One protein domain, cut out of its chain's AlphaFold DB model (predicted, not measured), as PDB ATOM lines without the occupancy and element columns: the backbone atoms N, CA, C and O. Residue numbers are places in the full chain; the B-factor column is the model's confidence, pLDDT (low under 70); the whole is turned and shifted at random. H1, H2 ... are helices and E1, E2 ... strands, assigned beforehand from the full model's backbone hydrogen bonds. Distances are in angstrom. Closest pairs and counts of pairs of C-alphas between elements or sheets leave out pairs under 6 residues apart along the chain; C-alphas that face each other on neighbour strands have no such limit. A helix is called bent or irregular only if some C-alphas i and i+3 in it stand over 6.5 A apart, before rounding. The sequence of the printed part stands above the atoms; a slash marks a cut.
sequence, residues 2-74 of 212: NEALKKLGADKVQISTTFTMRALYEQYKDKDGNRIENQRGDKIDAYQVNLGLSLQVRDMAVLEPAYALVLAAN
ATOM      1  N   ASN A   2     237.066 320.419 185.189       83.50
ATOM      2  CA  ASN A   2     236.715 319.138 185.837       83.50
ATOM      3  C   ASN A   2     235.701 319.285 186.982       83.50
ATOM      4  O   ASN A   2     234.813 318.456 187.114       83.50
ATOM      5  N   GLU A   3     235.792 320.349 187.780       85.88
ATOM      6  CA  GLU A   3     234.803 320.641 188.826       85.88
ATOM      7  C   GLU A   3     233.420 320.980 188.259       85.88
ATOM      8  O   GLU A   3     232.429 320.449 188.747       85.88
ATOM      9  N   ALA A   4     233.350 321.779 187.189       85.94
ATOM     10  CA  ALA A   4     232.096 322.100 186.504       85.94
ATOM     11  C   ALA A   4     231.427 320.834 185.941       85.94
ATOM     12  O   ALA A   4     230.236 320.619 186.129       85.94
ATOM     13  N   LEU A   5     232.211 319.946 185.322       86.44
ATOM     14  CA  LEU A   5     231.713 318.670 184.800       86.44
ATOM     15  C   LEU A   5     231.261 317.721 185.920       86.44
ATOM     16  O   LEU A   5     230.258 317.033 185.765       86.44
ATOM     17  N   LYS A   6     231.948 317.706 187.069       88.00
ATOM     18  CA  LYS A   6     231.542 316.900 188.235       88.00
ATOM     19  C   LYS A   6     230.184 317.317 188.801       88.00
ATOM     20  O   LYS A   6     229.472 316.456 189.312       88.00
ATOM     21  N   LYS A   7     229.797 318.596 188.684       90.12
ATOM     22  CA  LYS A   7     228.463 319.069 189.101       90.12
ATOM     23  C   LYS A   7     227.322 318.424 188.306       90.12
ATOM     24  O   LYS A   7     226.201 318.396 188.799       90.12
ATOM     25  N   LEU A   8     227.594 317.879 187.114       87.88
ATOM     26  CA  LEU A   8     226.591 317.186 186.299       87.88
ATOM     27  C   LEU A   8     226.221 315.792 186.836       87.88
ATOM     28  O   LEU A   8     225.254 315.210 186.358       87.88
ATOM     29  N   GLY A   9     226.956 315.267 187.822       89.81
ATOM     30  CA  GLY A   9     226.725 313.950 188.420       89.81
ATOM     31  C   GLY A   9     227.740 312.908 187.949       89.81
ATOM     32  O   GLY A   9     227.964 312.723 186.753       89.81
ATOM     33  N   ALA A  10     228.365 312.215 188.904       86.31
ATOM     34  CA  ALA A  10     229.412 311.222 188.634       86.31
ATOM     35  C   ALA A  10     228.876 309.928 187.991       86.31
ATOM     36  O   ALA A  10     229.610 309.211 187.316       86.31
ATOM     37  N   ASP A  11     227.596 309.635 188.198       88.69
ATOM     38  CA  ASP A  11     226.838 308.562 187.557       88.69
ATOM     39  C   ASP A  11     226.469 308.896 186.103       88.69
ATOM     40  O   ASP A  11     226.373 307.998 185.263       88.69
ATOM     41  N   LYS A  12     226.316 310.187 185.794       91.56
ATOM     42  CA  LYS A  12     225.897 310.688 184.480       91.56
ATOM     43  C   LYS A  12     227.061 310.981 183.546       91.56
ATOM     44  O   LYS A  12     226.946 310.749 182.343       91.56
ATOM     45  N   VAL A  13     228.174 311.482 184.079       92.75
ATOM     46  CA  VAL A  13     229.374 311.821 183.307       92.75
ATOM     47  C   VAL A  13     230.605 311.231 183.979       92.75
ATOM     48  O   VAL A  13     230.999 311.629 185.074       92.75
ATOM     49  N   GLN A  14     231.265 310.314 183.280       92.31
ATOM     50  CA  GLN A  14     232.555 309.779 183.685       92.31
ATOM     51  C   GLN A  14     233.672 310.545 182.973       92.31
ATOM     52  O   GLN A  14     233.696 310.643 181.747       92.31
ATOM     53  N   ILE A  15     234.605 311.085 183.756       92.19
ATOM     54  CA  ILE A  15     235.705 311.922 183.268       92.19
ATOM     55  C   ILE A  15     237.010 311.148 183.433       92.19
ATOM     56  O   ILE A  15     237.351 310.731 184.539       92.19
ATOM     57  N   SER A  16     237.758 311.003 182.346       91.56
ATOM     58  CA  SER A  16     239.135 310.524 182.357       91.56
ATOM     59  C   SER A  16     240.059 311.653 181.915       91.56
ATOM     60  O   SER A  16     239.786 312.349 180.937       91.56
ATOM     61  N   THR A  17     241.133 311.878 182.666       91.44
ATOM     62  CA  THR A  17     242.123 312.920 182.381       91.44
ATOM     63  C   THR A  17     243.490 312.273 182.253       91.44
ATOM     64  O   THR A  17     243.912 311.534 183.138       91.44
ATOM     65  N   THR A  18     244.189 312.570 181.165       92.50
ATOM     66  CA  THR A  18     245.574 312.164 180.946       92.50
ATOM     67  C   THR A  18     246.457 313.399 180.891       92.50
ATOM     68  O   THR A  18     246.077 314.434 180.349       92.50
ATOM     69  N   PHE A  19     247.640 313.300 181.486       93.44
ATOM     70  CA  PHE A  19     248.613 314.381 181.526       93.44
ATOM     71  C   PHE A  19     249.961 313.834 181.082       93.44
ATOM     72  O   PHE A  19     250.440 312.840 181.626       93.44
ATOM     73  N   THR A  20     250.573 314.490 180.103       93.94
ATOM     74  CA  THR A  20     251.931 314.179 179.659       93.94
ATOM     75  C   THR A  20     252.723 315.466 179.516       93.94
ATOM     76  O   THR A  20     252.205 316.482 179.054       93.94
ATOM     77  N   MET A  21     253.983 315.428 179.931       94.94
ATOM     78  CA  MET A  21     254.891 316.562 179.858       94.94
ATOM     79  C   MET A  21     256.203 316.102 179.241       94.94
ATOM     80  O   MET A  21     256.726 315.051 179.607       94.94
ATOM     81  N   ARG A  22     256.739 316.902 178.321       93.62
ATOM     82  CA  ARG A  22     258.078 316.708 177.768       93.62
ATOM     83  C   ARG A  22     258.862 318.011 177.810       93.62
ATOM     84  O   ARG A  22     258.311 319.077 177.541       93.62
ATOM     85  N   ALA A  23     260.145 317.907 178.126       93.62
ATOM     86  CA  ALA A  23     261.074 319.007 177.936       93.62
ATOM     87  C   ALA A  23     261.348 319.195 176.436       93.62
ATOM     88  O   ALA A  23     261.437 318.223 175.679       93.62
ATOM     89  N   LEU A  24     261.457 320.450 176.021       92.38
ATOM     90  CA  LEU A  24     261.919 320.877 174.711       92.38
ATOM     91  C   LEU A  24     263.293 321.508 174.914       92.38
ATOM     92  O   LEU A  24     263.422 322.476 175.660       92.38
ATOM     93  N   TYR A  25     264.313 320.925 174.295       93.31
ATOM     94  CA  TYR A  25     265.699 321.352 174.459       93.31
ATOM     95  C   TYR A  25     266.132 322.299 173.340       93.31
ATOM     96  O   TYR A  25     265.641 322.206 172.212       93.31
ATOM     97  N   GLU A  26     267.103 323.166 173.634       92.38
ATOM     98  CA  GLU A  26     267.815 323.948 172.627       92.38
ATOM     99  C   GLU A  26     268.389 323.014 171.547       92.38
ATOM    100  O   GLU A  26     269.004 321.981 171.839       92.38
ATOM    101  N   GLN A  27     268.213 323.399 170.284       90.44
ATOM    102  CA  GLN A  27     268.748 322.670 169.136       90.44
ATOM    103  C   GLN A  27     269.955 323.402 168.557       90.44
ATOM    104  O   GLN A  27     269.906 324.611 168.326       90.44
ATOM    105  N   TYR A  28     271.019 322.665 168.248       89.69
ATOM    106  CA  TYR A  28     272.175 323.183 167.514       89.69
ATOM    107  C   TYR A  28     272.371 322.408 166.211       89.69
ATOM    108  O   TYR A  28     271.846 321.308 166.043       89.69
ATOM    109  N   LYS A  29     273.092 323.010 165.261       91.69
ATOM    110  CA  LYS A  29     273.478 322.334 164.021       91.69
ATOM    111  C   LYS A  29     274.856 321.710 164.176       91.69
ATOM    112  O   LYS A  29     275.774 322.385 164.643       91.69
ATOM    113  N   ASP A  30     274.994 320.449 163.789       89.38
ATOM    114  CA  ASP A  30     276.302 319.810 163.664       89.38
ATOM    115  C   ASP A  30     277.032 320.264 162.383       89.38
ATOM    116  O   ASP A  30     276.539 321.092 161.608       89.38
ATOM    117  N   LYS A  31     278.245 319.739 162.174       87.88
ATOM    118  CA  LYS A  31     279.085 320.066 161.008       87.88
ATOM    119  C   LYS A  31     278.481 319.589 159.682       87.88
ATOM    120  O   LYS A  31     278.821 320.146 158.644       87.88
ATOM    121  N   ASP A  32     277.576 318.620 159.740       88.12
ATOM    122  CA  ASP A  32     276.874 318.037 158.598       88.12
ATOM    123  C   ASP A  32     275.510 318.724 158.356       88.12
ATOM    124  O   ASP A  32     274.785 318.391 157.420       88.12
ATOM    125  N   GLY A  33     275.168 319.734 159.168       87.56
ATOM    126  CA  GLY A  33     273.951 320.535 159.057       87.56
ATOM    127  C   GLY A  33     272.717 319.931 159.734       87.56
ATOM    128  O   GLY A  33     271.641 320.539 159.666       87.56
ATOM    129  N   ASN A  34     272.850 318.791 160.416       89.62
ATOM    130  CA  ASN A  34     271.754 318.150 161.134       89.62
ATOM    131  C   ASN A  34     271.427 318.920 162.411       89.62
ATOM    132  O   ASN A  34     272.312 319.410 163.112       89.62
ATOM    133  N   ARG A  35     270.136 319.006 162.741       89.00
ATOM    134  CA  ARG A  35     269.675 319.564 164.016       89.00
ATOM    135  C   ARG A  35     269.746 318.496 165.099       89.00
ATOM    136  O   ARG A  35     269.072 317.476 164.987       89.00
ATOM    137  N   ILE A  36     270.520 318.759 166.146       86.94
ATOM    138  CA  ILE A  36     270.684 317.875 167.301       86.94
ATOM    139  C   ILE A  36     270.144 318.577 168.548       86.94
ATOM    140  O   ILE A  36     270.448 319.745 168.801       86.94
ATOM    141  N   GLU A  37     269.340 317.856 169.329       87.38
ATOM    142  CA  GLU A  37     268.852 318.319 170.629       87.38
ATOM    143  C   GLU A  37     269.957 318.242 171.687       87.38
ATOM    144  O   GLU A  37     270.626 317.218 171.851       87.38
ATOM    145  N   ASN A  38     270.132 319.319 172.451       87.25
ATOM    146  CA  ASN A  38     271.065 319.348 173.567       87.25
ATOM    147  C   ASN A  38     270.374 318.870 174.850       87.25
ATOM    148  O   ASN A  38     269.875 319.680 175.619       87.25
ATOM    149  N   GLN A  39     270.371 317.557 175.102       86.88
ATOM    150  CA  GLN A  39     269.661 316.921 176.232       86.88
ATOM    151  C   GLN A  39     270.226 317.246 177.633       86.88
ATOM    152  O   GLN A  39     269.931 316.561 178.614       86.88
ATOM    153  N   ARG A  40     271.057 318.285 177.763       87.94
ATOM    154  CA  ARG A  40     271.540 318.767 179.057       87.94
ATOM    155  C   ARG A  40     270.420 319.492 179.805       87.94
ATOM    156  O   ARG A  40     269.654 320.247 179.217       87.94
ATOM    157  N   GLY A  41     270.349 319.303 181.122       85.19
ATOM    158  CA  GLY A  41     269.287 319.894 181.949       85.19
ATOM    159  C   GLY A  41     269.242 321.429 181.928       85.19
ATOM    160  O   GLY A  41     268.162 322.000 182.009       85.19
ATOM    161  N   ASP A  42     270.384 322.101 181.753       89.38
ATOM    162  CA  ASP A  42     270.486 323.565 181.607       89.38
ATOM    163  C   ASP A  42     270.149 324.071 180.196       89.38
ATOM    164  O   ASP A  42     270.234 325.266 179.926       89.38
ATOM    165  N   LYS A  43     269.794 323.158 179.289       91.50
ATOM    166  CA  LYS A  43     269.484 323.428 177.884       91.50
ATOM    167  C   LYS A  43     268.035 323.142 177.532       91.50
ATOM    168  O   LYS A  43     267.709 322.963 176.364       91.50
ATOM    169  N   ILE A  44     267.169 323.114 178.538       91.62
ATOM    170  CA  ILE A  44     265.720 323.095 178.357       91.62
ATOM    171  C   ILE A  44     265.269 324.516 178.015       91.62
ATOM    172  O   ILE A  44     265.442 325.426 178.819       91.62
ATOM    173  N   ASP A  45     264.679 324.682 176.839       92.62
ATOM    174  CA  ASP A  45     264.108 325.946 176.369       92.62
ATOM    175  C   ASP A  45     262.664 326.111 176.872       92.62
ATOM    176  O   ASP A  45     262.268 327.158 177.381       92.62
ATOM    177  N   ALA A  46     261.871 325.036 176.807       93.12
ATOM    178  CA  ALA A  46     260.476 325.050 177.236       93.12
ATOM    179  C   ALA A  46     259.990 323.669 177.694       93.12
ATOM    180  O   ALA A  46     260.635 322.645 177.479       93.12
ATOM    181  N   TYR A  47     258.793 323.630 178.281       93.69
ATOM    182  CA  TYR A  47     258.054 322.393 178.516       93.69
ATOM    183  C   TYR A  47     256.800 322.384 177.657       93.69
ATOM    184  O   TYR A  47     255.999 323.316 177.694       93.69
ATOM    185  N   GLN A  48     256.608 321.299 176.917       92.50
ATOM    186  CA  GLN A  48     255.338 321.024 176.273       92.50
ATOM    187  C   GLN A  48     254.507 320.140 177.196       92.50
ATOM    188  O   GLN A  48     254.915 319.032 177.552       92.50
ATOM    189  N   VAL A  49     253.322 320.631 177.543       93.56
ATOM    190  CA  VAL A  49     252.335 319.910 178.340       93.56
ATOM    191  C   VAL A  49     251.148 319.575 177.449       93.56
ATOM    192  O   VAL A  49     250.534 320.468 176.872       93.56
ATOM    193  N   ASN A  50     250.804 318.293 177.373       91.69
ATOM    194  CA  ASN A  50     249.595 317.826 176.712       91.69
ATOM    195  C   ASN A  50     248.634 317.277 177.773       91.69
ATOM    196  O   ASN A  50     248.952 316.318 178.485       91.69
ATOM    197  N   LEU A  51     247.450 317.884 177.852       91.50
ATOM    198  CA  LEU A  51     246.336 317.445 178.687       91.50
ATOM    199  C   LEU A  51     245.260 316.828 177.788       91.50
ATOM    200  O   LEU A  51     244.700 317.513 176.935       91.50
ATOM    201  N   GLY A  52     244.964 315.549 177.984       90.94
ATOM    202  CA  GLY A  52     243.859 314.865 177.322       90.94
ATOM    203  C   GLY A  52     242.663 314.740 178.259       90.94
ATOM    204  O   GLY A  52     242.813 314.304 179.399       90.94
ATOM    205  N   LEU A  53     241.467 315.084 177.780       90.56
ATOM    206  CA  LEU A  53     240.214 314.812 178.485       90.56
ATOM    207  C   LEU A  53     239.354 313.861 177.651       90.56
ATOM    208  O   LEU A  53     239.099 314.126 176.481       90.56
ATOM    209  N   SER A  54     238.882 312.782 178.265       91.19
ATOM    210  CA  SER A  54     237.907 311.864 177.679       91.19
ATOM    211  C   SER A  54     236.666 311.843 178.558       91.19
ATOM    212  O   SER A  54     236.762 311.575 179.758       91.19
ATOM    213  N   LEU A  55     235.507 312.123 177.968       91.00
ATOM    214  CA  LEU A  55     234.223 312.125 178.661       91.00
ATOM    215  C   LEU A  55     233.367 310.975 178.143       91.00
ATOM    216  O   LEU A  55     233.196 310.823 176.937       91.00
ATOM    217  N   GLN A  56     232.787 310.206 179.058       92.56
ATOM    218  CA  GLN A  56     231.730 309.250 178.755       92.56
ATOM    219  C   GLN A  56     230.440 309.741 179.410       92.56
ATOM    220  O   GLN A  56     230.316 309.745 180.634       92.56
ATOM    221  N   VAL A  57     229.487 310.166 178.581       91.19
ATOM    222  CA  VAL A  57     228.164 310.624 179.015       91.19
ATOM    223  C   VAL A  57     227.202 309.442 178.964       91.19
ATOM    224  O   VAL A  57     227.055 308.805 177.926       91.19
ATOM    225  N   ARG A  58     226.581 309.130 180.100       90.75
ATOM    226  CA  ARG A  58     225.648 308.007 180.273       90.75
ATOM    227  C   ARG A  58     224.187 308.452 180.285       90.75
ATOM    228  O   ARG A  58     223.317 307.666 179.935       90.75
ATOM    229  N   ASP A  59     223.930 309.704 180.660       88.44
ATOM    230  CA  ASP A  59     222.602 310.317 180.634       88.44
ATOM    231  C   ASP A  59     222.541 311.393 179.542       88.44
ATOM    232  O   ASP A  59     223.270 312.386 179.568       88.44
ATOM    233  N   MET A  60     221.647 311.199 178.574       85.06
ATOM    234  CA  MET A  60     221.467 312.117 177.450       85.06
ATOM    235  C   MET A  60     220.976 313.501 177.882       85.06
ATOM    236  O   MET A  60     221.267 314.477 177.192       85.06
ATOM    237  N   ALA A  61     220.298 313.616 179.030       87.38
ATOM    238  CA  ALA A  61     219.826 314.899 179.547       87.38
ATOM    239  C   ALA A  61     220.973 315.861 179.900       87.38
ATOM    240  O   ALA A  61     220.760 317.070 179.960       87.38
ATOM    241  N   VAL A  62     222.190 315.344 180.118       89.81
ATOM    242  CA  VAL A  62     223.369 316.161 180.442       89.81
ATOM    243  C   VAL A  62     224.379 316.261 179.297       89.81
ATOM    244  O   VAL A  62     225.445 316.846 179.481       89.81
ATOM    245  N   LEU A  63     224.067 315.729 178.110       87.62
ATOM    246  CA  LEU A  63     224.988 315.755 176.972       87.62
ATOM    247  C   LEU A  63     225.299 317.181 176.508       87.62
ATOM    248  O   LEU A  63     226.467 317.552 176.412       87.62
ATOM    249  N   GLU A  64     224.263 317.971 176.230       86.50
ATOM    250  CA  GLU A  64     224.400 319.366 175.800       86.50
ATOM    251  C   GLU A  64     225.190 320.216 176.810       86.50
ATOM    252  O   GLU A  64     226.205 320.792 176.409       86.50
ATOM    253  N   PRO A  65     224.844 320.247 178.114       87.50
ATOM    254  CA  PRO A  65     225.619 321.028 179.074       87.50
ATOM    255  C   PRO A  65     227.055 320.510 179.239       87.50
ATOM    256  O   PRO A  65     227.976 321.316 179.375       87.50
ATOM    257  N   ALA A  66     227.293 319.193 179.174       89.62
ATOM    258  CA  ALA A  66     228.651 318.645 179.218       89.62
ATOM    259  C   ALA A  66     229.486 319.095 178.011       89.62
ATOM    260  O   ALA A  66     230.627 319.531 178.173       89.62
ATOM    261  N   TYR A  67     228.922 319.026 176.804       87.56
ATOM    262  CA  TYR A  67     229.610 319.438 175.584       87.56
ATOM    263  C   TYR A  67     229.875 320.945 175.557       87.56
ATOM    264  O   TYR A  67     230.988 321.380 175.250       87.56
ATOM    265  N   ALA A  68     228.888 321.746 175.956       87.88
ATOM    266  CA  ALA A  68     229.017 323.190 176.047       87.88
ATOM    267  C   ALA A  68     230.136 323.612 177.017       87.88
ATOM    268  O   ALA A  68     230.905 324.521 176.703       87.88
ATOM    269  N   LEU A  69     230.291 322.915 178.151       89.31
ATOM    270  CA  LEU A  69     231.397 323.123 179.095       89.31
ATOM    271  C   LEU A  69     232.765 322.773 178.495       89.31
ATOM    272  O   LEU A  69     233.741 323.483 178.746       89.31
ATOM    273  N   VAL A  70     232.845 321.703 177.698       88.75
ATOM    274  CA  VAL A  70     234.082 321.325 176.997       88.75
ATOM    275  C   VAL A  70     234.454 322.380 175.959       88.75
ATOM    276  O   VAL A  70     235.603 322.814 175.927       88.75
ATOM    277  N   LEU A  71     233.500 322.855 175.154       87.06
ATOM    278  CA  LEU A  71     233.755 323.924 174.184       87.06
ATOM    279  C   LEU A  71     234.106 325.253 174.858       87.06
ATOM    280  O   LEU A  71     235.006 325.958 174.403       87.06
ATOM    281  N   ALA A  72     233.453 325.584 175.974       87.94
ATOM    282  CA  ALA A  72     233.748 326.789 176.742       87.94
ATOM    283  C   ALA A  72     235.204 326.829 177.234       87.94
ATOM    284  O   ALA A  72     235.784 327.915 177.339       87.94
ATOM    285  N   ALA A  73     235.821 325.667 177.464       86.25
ATOM    286  CA  ALA A  73     237.223 325.556 177.847       86.25
ATOM    287  C   ALA A  73     238.223 325.857 176.708       86.25
ATOM    288  O   ALA A  73     239.419 325.883 176.980       86.25
ATOM    289  N   ASN A  74     237.763 326.123 175.474       87.69
ATOM    290  CA  ASN A  74     238.601 326.396 174.294       87.69
ATOM    291  C   ASN A  74     239.740 325.370 174.105       87.69
ATOM    292  O   ASN A  74     240.916 325.741 174.132       87.69
TER     293      ASN A  74
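This is residues 2 to 74 of the 212 residues of an uncharacterized protein of Asticcacaulis sp. 32-58-5 (UniProt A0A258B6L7). A long ribbon of two antiparallel strands, E1 and E4, makes the length of this rod, with helices H1 and H2 at one end and the small hairpin E2 and E3 at the other. The 73 printed residues, with H1 E1 E2 E3 E4 H2 in chain order, are mixed in class and extended, with a radius of gyration of the C-alphas of 20.1 A and spans of 62 by 20 by 17 A.

Look first at E1, residues 13 to 25, and E4, residues 44 to 57: antiparallel at 167 degrees, with N 14 and O 56 2.9 A apart. E1 runs on into E2, residues 27 to 29, at 38 degrees. E2 and E3, residues 35 to 37, form an antiparallel hairpin, N 28 and O 36 3.0 A apart. H1, residues 2 to 6, only just touches H2, residues 60 to 72, at H2's residues 66 to 69 alone, with 3 pairs of C-alphas within 8 A; the closest, Leu 5 and Ala 66, are 6.4 A apart. Every O i to N i+4 pair is within hydrogen-bond range in H1, 7 of 9 in H2.

Find C-alpha 13 at (229.374, 311.821, 183.307); E1 runs 38.6 A from there. E4 covers 39.6 A, ending at C-alpha 57, (228.164, 310.624, 179.015). H2, 19.1 A, is irregular: C-alphas 61 and 64 are 7.4 A apart.

The C-alphas farthest apart, Lys 31 and Ala 61, are 62.3 A apart. The printed part has no cut and no long link, and no printed residue is under 70 in pLDDT.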